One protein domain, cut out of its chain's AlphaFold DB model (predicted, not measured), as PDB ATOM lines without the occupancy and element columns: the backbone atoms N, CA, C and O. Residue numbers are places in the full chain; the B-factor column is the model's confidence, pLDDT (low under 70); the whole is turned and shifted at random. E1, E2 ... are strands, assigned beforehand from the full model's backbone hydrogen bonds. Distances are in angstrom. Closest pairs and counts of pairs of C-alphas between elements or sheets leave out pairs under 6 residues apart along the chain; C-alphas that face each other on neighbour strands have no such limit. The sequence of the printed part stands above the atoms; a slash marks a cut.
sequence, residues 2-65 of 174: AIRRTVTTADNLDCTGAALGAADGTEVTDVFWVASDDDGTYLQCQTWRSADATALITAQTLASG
ATOM      1  N   ALA A   2     361.027 212.758 377.900       90.12
ATOM      2  CA  ALA A   2     359.972 212.025 378.597       90.12
ATOM      3  C   ALA A   2     360.026 212.309 380.102       90.12
ATOM      4  O   ALA A   2     361.112 212.409 380.669       90.12
ATOM      5  N   ILE A   3     358.863 212.445 380.737       89.12
ATOM      6  CA  ILE A   3     358.719 212.648 382.180       89.12
ATOM      7  C   ILE A   3     357.871 211.507 382.724       89.12
ATOM      8  O   ILE A   3     356.711 211.367 382.351       89.12
ATOM      9  N   ARG A   4     358.440 210.696 383.618       90.69
ATOM     10  CA  ARG A   4     357.686 209.668 384.343       90.69
ATOM     11  C   ARG A   4     357.165 210.245 385.650       90.69
ATOM     12  O   ARG A   4     357.926 210.859 386.398       90.69
ATOM     13  N   ARG A   5     355.889 210.014 385.940       91.25
ATOM     14  CA  ARG A   5     355.263 210.368 387.216       91.25
ATOM     15  C   ARG A   5     354.262 209.306 387.645       91.25
ATOM     16  O   ARG A   5     353.784 208.509 386.839       91.25
ATOM     17  N   THR A   6     353.944 209.313 388.928       93.50
ATOM     18  CA  THR A   6     352.886 208.482 389.498       93.50
ATOM     19  C   THR A   6     351.629 209.326 389.615       93.50
ATOM     20  O   THR A   6     351.656 210.390 390.231       93.50
ATOM     21  N   VAL A   7     350.540 208.854 389.019       93.50
ATOM     22  CA  VAL A   7     349.226 209.481 389.136       93.50
ATOM     23  C   VAL A   7     348.784 209.425 390.588       93.50
ATOM     24  O   VAL A   7     348.836 208.367 391.218       93.50
ATOM     25  N   THR A   8     348.316 210.558 391.098       92.88
ATOM     26  CA  THR A   8     347.651 210.618 392.399       92.88
ATOM     27  C   THR A   8     346.248 211.179 392.242       92.88
ATOM     28  O   THR A   8     345.951 211.852 391.258       92.88
ATOM     29  N   THR A   9     345.381 210.979 393.230       89.00
ATOM     30  CA  THR A   9     344.069 211.656 393.268       89.00
ATOM     31  C   THR A   9     344.149 213.184 393.123       89.00
ATOM     32  O   THR A   9     343.218 213.783 392.590       89.00
ATOM     33  N   ALA A  10     345.250 213.813 393.554       86.56
ATOM     34  CA  ALA A  10     345.487 215.251 393.413       86.56
ATOM     35  C   ALA A  10     346.158 215.643 392.082       86.56
ATOM     36  O   ALA A  10     346.033 216.785 391.649       86.56
ATOM     37  N   ASP A  11     346.856 214.707 391.437       87.31
ATOM     38  CA  ASP A  11     347.612 214.900 390.198       87.31
ATOM     39  C   ASP A  11     347.274 213.778 389.200       87.31
ATOM     40  O   ASP A  11     348.066 212.872 388.919       87.31
ATOM     41  N   ASN A  12     346.031 213.825 388.716       92.94
ATOM     42  CA  ASN A  12     345.477 212.933 387.694       92.94
ATOM     43  C   ASN A  12     345.253 213.685 386.380       92.94
ATOM     44  O   ASN A  12     344.163 213.670 385.804       92.94
ATOM     45  N   LEU A  13     346.285 214.408 385.954       94.56
ATOM     46  CA  LEU A  13     346.292 215.146 384.698       94.56
ATOM     47  C   LEU A  13     347.018 214.350 383.616       94.56
ATOM     48  O   LEU A  13     347.684 213.371 383.934       94.56
ATOM     49  N   ASP A  14     346.885 214.734 382.357       94.50
ATOM     50  CA  ASP A  14     347.701 214.279 381.233       94.50
ATOM     51  C   ASP A  14     348.741 215.349 380.850       94.50
ATOM     52  O   ASP A  14     348.852 216.392 381.502       94.50
ATOM     53  N   CYS A  15     349.511 215.118 379.785       94.25
ATOM     54  CA  CYS A  15     350.541 216.057 379.330       94.25
ATOM     55  C   CYS A  15     349.999 217.406 378.812       94.25
ATOM     56  O   CYS A  15     350.785 218.335 378.623       94.25
ATOM     57  N   THR A  16     348.686 217.533 378.593       94.81
ATOM     58  CA  THR A  16     348.007 218.792 378.239       94.81
ATOM     59  C   THR A  16     347.437 219.523 379.456       94.81
ATOM     60  O   THR A  16     347.017 220.673 379.346       94.81
ATOM     61  N   GLY A  17     347.433 218.872 380.624       92.56
ATOM     62  CA  GLY A  17     346.786 219.366 381.835       92.56
ATOM     63  C   GLY A  17     345.296 219.023 381.924       92.56
ATOM     64  O   GLY A  17     344.613 219.556 382.797       92.56
ATOM     65  N   ALA A  18     344.775 218.152 381.053       94.12
ATOM     66  CA  ALA A  18     343.407 217.646 381.135       94.12
ATOM     67  C   ALA A  18     343.329 216.417 382.054       94.12
ATOM     68  O   ALA A  18     344.335 215.776 382.331       94.12
ATOM     69  N   ALA A  19     342.138 216.079 382.552       94.62
ATOM     70  CA  ALA A  19     341.966 214.924 383.432       94.62
ATOM     71  C   ALA A  19     342.259 213.606 382.688       94.62
ATOM     72  O   ALA A  19     341.602 213.297 381.695       94.62
ATOM     73  N   LEU A  20     343.203 212.812 383.202       94.62
ATOM     74  CA  LEU A  20     343.644 211.556 382.583       94.62
ATOM     75  C   LEU A  20     342.718 210.375 382.918       94.62
ATOM     76  O   LEU A  20     342.572 209.449 382.125       94.62
ATOM     77  N   GLY A  21     342.097 210.390 384.103       91.19
ATOM     78  CA  GLY A  21     341.174 209.337 384.544       91.19
ATOM     79  C   GLY A  21     341.849 207.996 384.853       91.19
ATOM     80  O   GLY A  21     341.179 206.965 384.907       91.19
ATOM     81  N   ALA A  22     343.168 207.990 385.060       91.12
ATOM     82  CA  ALA A  22     343.900 206.797 385.473       91.12
ATOM     83  C   ALA A  22     343.656 206.489 386.961       91.12
ATOM     84  O   ALA A  22     343.316 207.377 387.746       91.12
ATOM     85  N   ALA A  23     343.826 205.227 387.363       91.81
ATOM     86  CA  ALA A  23     343.719 204.839 388.767       91.81
ATOM     87  C   ALA A  23     344.858 205.454 389.601       91.81
ATOM     88  O   ALA A  23     345.975 205.624 389.103       91.81
ATOM     89  N   ASP A  24     344.587 205.746 390.874       93.88
ATOM     90  CA  ASP A  24     345.603 206.200 391.833       93.88
ATOM     91  C   ASP A  24     346.773 205.203 391.897       93.88
ATOM     92  O   ASP A  24     346.567 203.987 391.877       93.88
ATOM     93  N   GLY A  25     348.007 205.709 391.906       93.25
ATOM     94  CA  GLY A  25     349.220 204.891 391.874       93.25
ATOM     95  C   GLY A  25     349.640 204.401 390.482       93.25
ATOM     96  O   GLY A  25     350.684 203.761 390.362       93.25
ATOM     97  N   THR A  26     348.884 204.701 389.417       94.50
ATOM     98  CA  THR A  26     349.293 204.343 388.047       94.50
ATOM     99  C   THR A  26     350.547 205.119 387.654       94.50
ATOM    100  O   THR A  26     350.559 206.348 387.685       94.50
ATOM    101  N   GLU A  27     351.597 204.421 387.230       95.56
ATOM    102  CA  GLU A  27     352.762 205.068 386.631       95.56
ATOM    103  C   GLU A  27     352.508 205.418 385.167       95.56
ATOM    104  O   GLU A  27     352.090 204.576 384.360       95.56
ATOM    105  N   VAL A  28     352.778 206.675 384.837       96.31
ATOM    106  CA  VAL A  28     352.587 207.233 383.504       96.31
ATOM    107  C   VAL A  28     353.832 207.972 383.049       96.31
ATOM    108  O   VAL A  28     354.597 208.511 383.850       96.31
ATOM    109  N   THR A  29     354.028 207.999 381.738       95.81
ATOM    110  CA  THR A  29     355.119 208.707 381.082       95.81
ATOM    111  C   THR A  29     354.535 209.714 380.101       95.81
ATOM    112  O   THR A  29     353.914 209.333 379.108       95.81
ATOM    113  N   ASP A  30     354.762 210.995 380.362       95.31
ATOM    114  CA  ASP A  30     354.441 212.091 379.457       95.31
ATOM    115  C   ASP A  30     355.610 212.281 378.486       95.31
ATOM    116  O   ASP A  30     356.728 212.609 378.891       95.31
ATOM    117  N   VAL A  31     355.378 212.025 377.202       95.69
ATOM    118  CA  VAL A  31     356.393 212.108 376.149       95.69
ATOM    119  C   VAL A  31     356.171 213.380 375.346       95.69
ATOM    120  O   VAL A  31     355.064 213.633 374.887       95.69
ATOM    121  N   PHE A  32     357.238 214.151 375.154       95.94
ATOM    122  CA  PHE A  32     357.261 215.405 374.405       95.94
ATOM    123  C   PHE A  32     358.272 215.309 373.263       95.94
ATOM    124  O   PHE A  32     359.431 214.922 373.480       95.94
ATOM    125  N   TRP A  33     357.863 215.686 372.056       96.00
ATOM    126  CA  TRP A  33     358.727 215.674 370.878       96.00
ATOM    127  C   TRP A  33     358.345 216.774 369.895       96.00
ATOM    128  O   TRP A  33     357.229 217.288 369.918       96.00
ATOM    129  N   VAL A  34     359.290 217.133 369.032       96.44
ATOM    130  CA  VAL A  34     359.011 218.018 367.904       96.44
ATOM    131  C   VAL A  34     358.559 217.167 366.725       96.44
ATOM    132  O   VAL A  34     359.240 216.212 366.356       96.44
ATOM    133  N   ALA A  35     357.408 217.507 366.156       95.81
ATOM    134  CA  ALA A  35     356.904 216.947 364.911       95.81
ATOM    135  C   ALA A  35     356.832 218.038 363.842       95.81
ATOM    136  O   ALA A  35     356.776 219.228 364.157       95.81
ATOM    137  N   SER A  36     356.805 217.625 362.582       93.44
ATOM    138  CA  SER A  36     356.652 218.520 361.441       93.44
ATOM    139  C   SER A  36     355.729 217.910 360.397       93.44
ATOM    140  O   SER A  36     355.791 216.701 360.165       93.44
ATOM    141  N   ASP A  37     354.934 218.752 359.754       91.12
ATOM    142  CA  ASP A  37     354.130 218.441 358.573       91.12
ATOM    143  C   ASP A  37     354.259 219.574 357.537       91.12
ATOM    144  O   ASP A  37     355.135 220.438 357.655       91.12
ATOM    145  N   ASP A  38     353.411 219.552 356.508       87.56
ATOM    146  CA  ASP A  38     353.404 220.560 355.440       87.56
ATOM    147  C   ASP A  38     353.019 221.965 355.944       87.56
ATOM    148  O   ASP A  38     353.431 222.968 355.356       87.56
ATOM    149  N   ASP A  39     352.271 222.052 357.047       84.94
ATOM    150  CA  ASP A  39     351.775 223.300 357.628       84.94
ATOM    151  C   ASP A  39     352.765 223.904 358.644       84.94
ATOM    152  O   ASP A  39     352.745 225.112 358.915       84.94
ATOM    153  N   GLY A  40     353.697 223.107 359.180       89.56
ATOM    154  CA  GLY A  40     354.782 223.623 360.006       89.56
ATOM    155  C   GLY A  40     355.392 222.636 360.992       89.56
ATOM    156  O   GLY A  40     355.481 221.435 360.757       89.56
ATOM    157  N   THR A  41     355.892 223.185 362.098       94.38
ATOM    158  CA  THR A  41     356.544 222.439 363.179       94.38
ATOM    159  C   THR A  41     355.797 222.638 364.489       94.38
ATOM    160  O   THR A  41     355.261 223.716 364.757       94.38
ATOM    161  N   TYR A  42     355.751 221.598 365.315       95.50
ATOM    162  CA  TYR A  42     354.913 221.563 366.507       95.50
ATOM    163  C   TYR A  42     355.604 220.832 367.643       95.50
ATOM    164  O   TYR A  42     356.218 219.784 367.442       95.50
ATOM    165  N   LEU A  43     355.413 221.336 368.857       96.38
ATOM    166  CA  LEU A  43     355.661 220.568 370.064       96.38
ATOM    167  C   LEU A  43     354.443 219.685 370.326       96.38
ATOM    168  O   LEU A  43     353.366 220.183 370.655       96.38
ATOM    169  N   GLN A  44     354.631 218.381 370.182       97.38
ATOM    170  CA  GLN A  44     353.631 217.371 370.486       97.38
ATOM    171  C   GLN A  44     353.836 216.833 371.902       97.38
ATOM    172  O   GLN A  44     354.965 216.787 372.406       97.38
ATOM    173  N   CYS A  45     352.746 216.388 372.518       97.31
ATOM    174  CA  CYS A  45     352.781 215.602 373.738       97.31
ATOM    175  C   CYS A  45     351.840 214.402 373.667       97.31
ATOM    176  O   CYS A  45     350.806 214.433 372.999       97.31
ATOM    177  N   GLN A  46     352.197 213.336 374.377       97.44
ATOM    178  CA  GLN A  46     351.326 212.186 374.569       97.44
ATOM    179  C   GLN A  46     351.641 211.491 375.889       97.44
ATOM    180  O   GLN A  46     352.806 211.252 376.210       97.44
ATOM    181  N   THR A  47     350.597 211.133 376.630       97.06
ATOM    182  CA  THR A  47     350.714 210.377 377.879       97.06
ATOM    183  C   THR A  47     350.564 208.882 377.617       97.06
ATOM    184  O   THR A  47     349.612 208.430 376.973       97.06
ATOM    185  N   TRP A  48     351.499 208.106 378.157       97.00
ATOM    186  CA  TRP A  48     351.571 206.652 378.041       97.00
ATOM    187  C   TRP A  48     351.504 206.007 379.421       97.00
ATOM    188  O   TRP A  48     352.015 206.558 380.394       97.00
ATOM    189  N   ARG A  49     350.932 204.807 379.520       95.75
ATOM    190  CA  ARG A  49     351.077 203.971 380.714       95.75
ATOM    191  C   ARG A  49     352.479 203.371 380.722       95.75
ATOM    192  O   ARG A  49     352.868 202.694 379.774       95.75
ATOM    193  N   SER A  50     353.235 203.589 381.797       94.56
ATOM    194  CA  SER A  50     354.643 203.173 381.854       94.56
ATOM    195  C   SER A  50     354.821 201.653 381.898       94.56
ATOM    196  O   SER A  50     355.845 201.155 381.447       94.56
ATOM    197  N   ALA A  51     353.839 200.922 382.437       93.69
ATOM    198  CA  ALA A  51     353.933 199.476 382.639       93.69
ATOM    199  C   ALA A  51     353.948 198.667 381.331       93.69
ATOM    200  O   ALA A  51     354.617 197.642 381.253       93.69
ATOM    201  N   ASP A  52     353.198 199.111 380.322       93.62
ATOM    202  CA  ASP A  52     352.945 198.352 379.092       93.62
ATOM    203  C   ASP A  52     353.134 199.180 377.811       93.62
ATOM    204  O   ASP A  52     352.879 198.683 376.718       93.62
ATOM    205  N   ALA A  53     353.582 200.435 377.937       93.38
ATOM    206  CA  ALA A  53     353.716 201.379 376.832       93.38
ATOM    207  C   ALA A  53     352.421 201.531 376.008       93.38
ATOM    208  O   ALA A  53     352.464 201.712 374.793       93.38
ATOM    209  N   THR A  54     351.257 201.488 376.661       95.12
ATOM    210  CA  THR A  54     349.975 201.803 376.018       95.12
ATOM    211  C   THR A  54     349.725 203.305 376.038       95.12
ATOM    212  O   THR A  54     349.795 203.934 377.096       95.12
ATOM    213  N   ALA A  55     349.379 203.887 374.891       95.69
ATOM    214  CA  ALA A  55     348.944 205.278 374.819       95.69
ATOM    215  C   ALA A  55     347.630 205.459 375.596       95.69
ATOM    216  O   ALA A  55     346.648 204.766 375.329       95.69
ATOM    217  N   LEU A  56     347.612 206.382 376.559       95.25
ATOM    218  CA  LEU A  56     346.406 206.715 377.329       95.25
ATOM    219  C   LEU A  56     345.578 207.806 376.652       95.25
ATOM    220  O   LEU A  56     344.362 207.844 376.803       95.25
ATOM    221  N   ILE A  57     346.247 208.657 375.878       95.75
ATOM    222  CA  ILE A  57     345.641 209.678 375.029       95.75
ATOM    223  C   ILE A  57     346.249 209.599 373.630       95.75
ATOM    224  O   ILE A  57     347.318 209.015 373.432       95.75
ATOM    225  N   THR A  58     345.589 210.200 372.646       96.00
ATOM    226  CA  THR A  58     346.205 210.462 371.341       96.00
ATOM    227  C   THR A  58     347.209 211.608 371.452       96.00
ATOM    228  O   THR A  58     347.125 212.417 372.373       96.00
ATOM    229  N   ALA A  59     348.161 211.685 370.520       96.19
ATOM    230  CA  ALA A  59     349.098 212.802 370.466       96.19
ATOM    231  C   ALA A  59     348.355 214.143 370.331       96.19
ATOM    232  O   ALA A  59     347.432 214.261 369.524       96.19
ATOM    233  N   GLN A  60     348.759 215.128 371.130       96.50
ATOM    234  CA  GLN A  60     348.184 216.470 371.179       96.50
ATOM    235  C   GLN A  60     349.251 217.522 370.897       96.50
ATOM    236  O   GLN A  60     350.380 217.432 371.382       96.50
ATOM    237  N   THR A  61     348.873 218.565 370.161       96.19
ATOM    238  CA  THR A  61     349.752 219.705 369.885       96.19
ATOM    239  C   THR A  61     349.701 220.705 371.036       96.19
ATOM    240  O   THR A  61     348.645 221.258 371.328       96.19
ATOM    241  N   LEU A  62     350.847 220.965 371.670       94.69
ATOM    242  CA  LEU A  62     350.976 221.941 372.757       94.69
ATOM    243  C   LEU A  62     351.307 223.346 372.259       94.69
ATOM    244  O   LEU A  62     350.836 224.335 372.816       94.69
ATOM    245  N   ALA A  63     352.153 223.440 371.235       93.69
ATOM    246  CA  ALA A  63     352.569 224.711 370.660       93.69
ATOM    247  C   ALA A  63     352.965 224.531 369.195       93.69
ATOM    248  O   ALA A  63     353.597 223.537 368.836       93.69
ATOM    249  N   SER A  64     352.634 225.516 368.366       94.44
ATOM    250  CA  SER A  64     353.105 225.619 366.986       94.44
ATOM    251  C   SER A  64     354.390 226.444 366.895       94.44
ATOM    252  O   SER A  64     354.717 227.237 367.780       94.44
ATOM    253  N   GLY A  65     355.140 226.241 365.815       93.94
ATOM    254  CA  GLY A  65     356.388 226.941 365.529       93.94
ATOM    255  C   GLY A  65     357.577 226.484 366.371       93.94
ATOM    256  O   GLY A  65     358.588 227.178 366.383       93.94
TER     257      GLY A  65
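AT A GLANCE: This is residues 2 to 65 of the 174 residues of an uncharacterized protein of Oceanospirillales bacterium (UniProt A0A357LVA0). A long, strongly twisted hairpin of E2 and E3 makes the length of this domain, and the short strands E1 and E4 add one to each side of it, E1 beside the beginning of E2 and E4 beside the first half of E3. Together they make one curled antiparallel sheet, and the long loop of residues 7 to 26 folds back over one face of it at the E1 end. The printed part has 64 residues, with no named helix and four named strands; the sheet's order, E1 E2 E3 E4, is also their order along the chain. The class is all strand, though under half of the residues, 29 of 64, are in named strands. The whole is elongated, spanning 40 by 22 by 16 A, and only just compact, close to loose, with a radius of gyration of the C-alphas of 12.4 A.

HOW THE PARTS SIT: Start with E1, residues 2 to 6, an edge strand, which forms a hairpin with the inner strand E2, residues 27 to 36. They are antiparallel at 157 degrees between their directions; look for N 3 and O 30, 2.8 A apart and within hydrogen-bond range. E2 forms the next hairpin with E3, residues 41 to 49, antiparallel at 160 degrees; here N 31 and O 46 are within range at 2.9 A, and N 42 and O 35 at 2.8 A. E3 forms the last hairpin with the other edge strand, E4, residues 60 to 64, antiparallel at 155 degrees, with N 45 and O 60 within range at 2.8 A. The four strands form a meander, each the antiparallel neighbour of the one before. E1 and E4 are apart. Between E3 and E4, residues 54 to 55 pair with residues 48 to 49 of E3, antiparallel.

IN THESE COORDINATES: Find C-alpha 2 at (359.972, 212.025, 378.597), where E1 begins; it runs 13.5 A to Thr 6. E2 begins at C-alpha 27, (352.762, 205.068, 386.631), and covers 28.8 A to Ser 36. E3 runs 26.0 A from Thr 41 to Arg 49. E4 is 11.2 A long, from Gln 60 to C-alpha 64 at (353.105, 225.619, 366.986).

THE WHOLE: Look at Thr 9 and Asp 38 for the two C-alphas farthest apart, 40.0 A. From edge to edge of the sheet, the strands' lines turn by 45 degrees and the way across it by 77 degrees; its C-alphas lie up to 5.5 A off their best plane. The link from E1 to E2 is long, with 20 residues; E2 to E3 is tight, with 4, and E3 to E4 short, with 10. The printed part has no cut; its mean pLDDT is 93.8, and no printed residue is under 70.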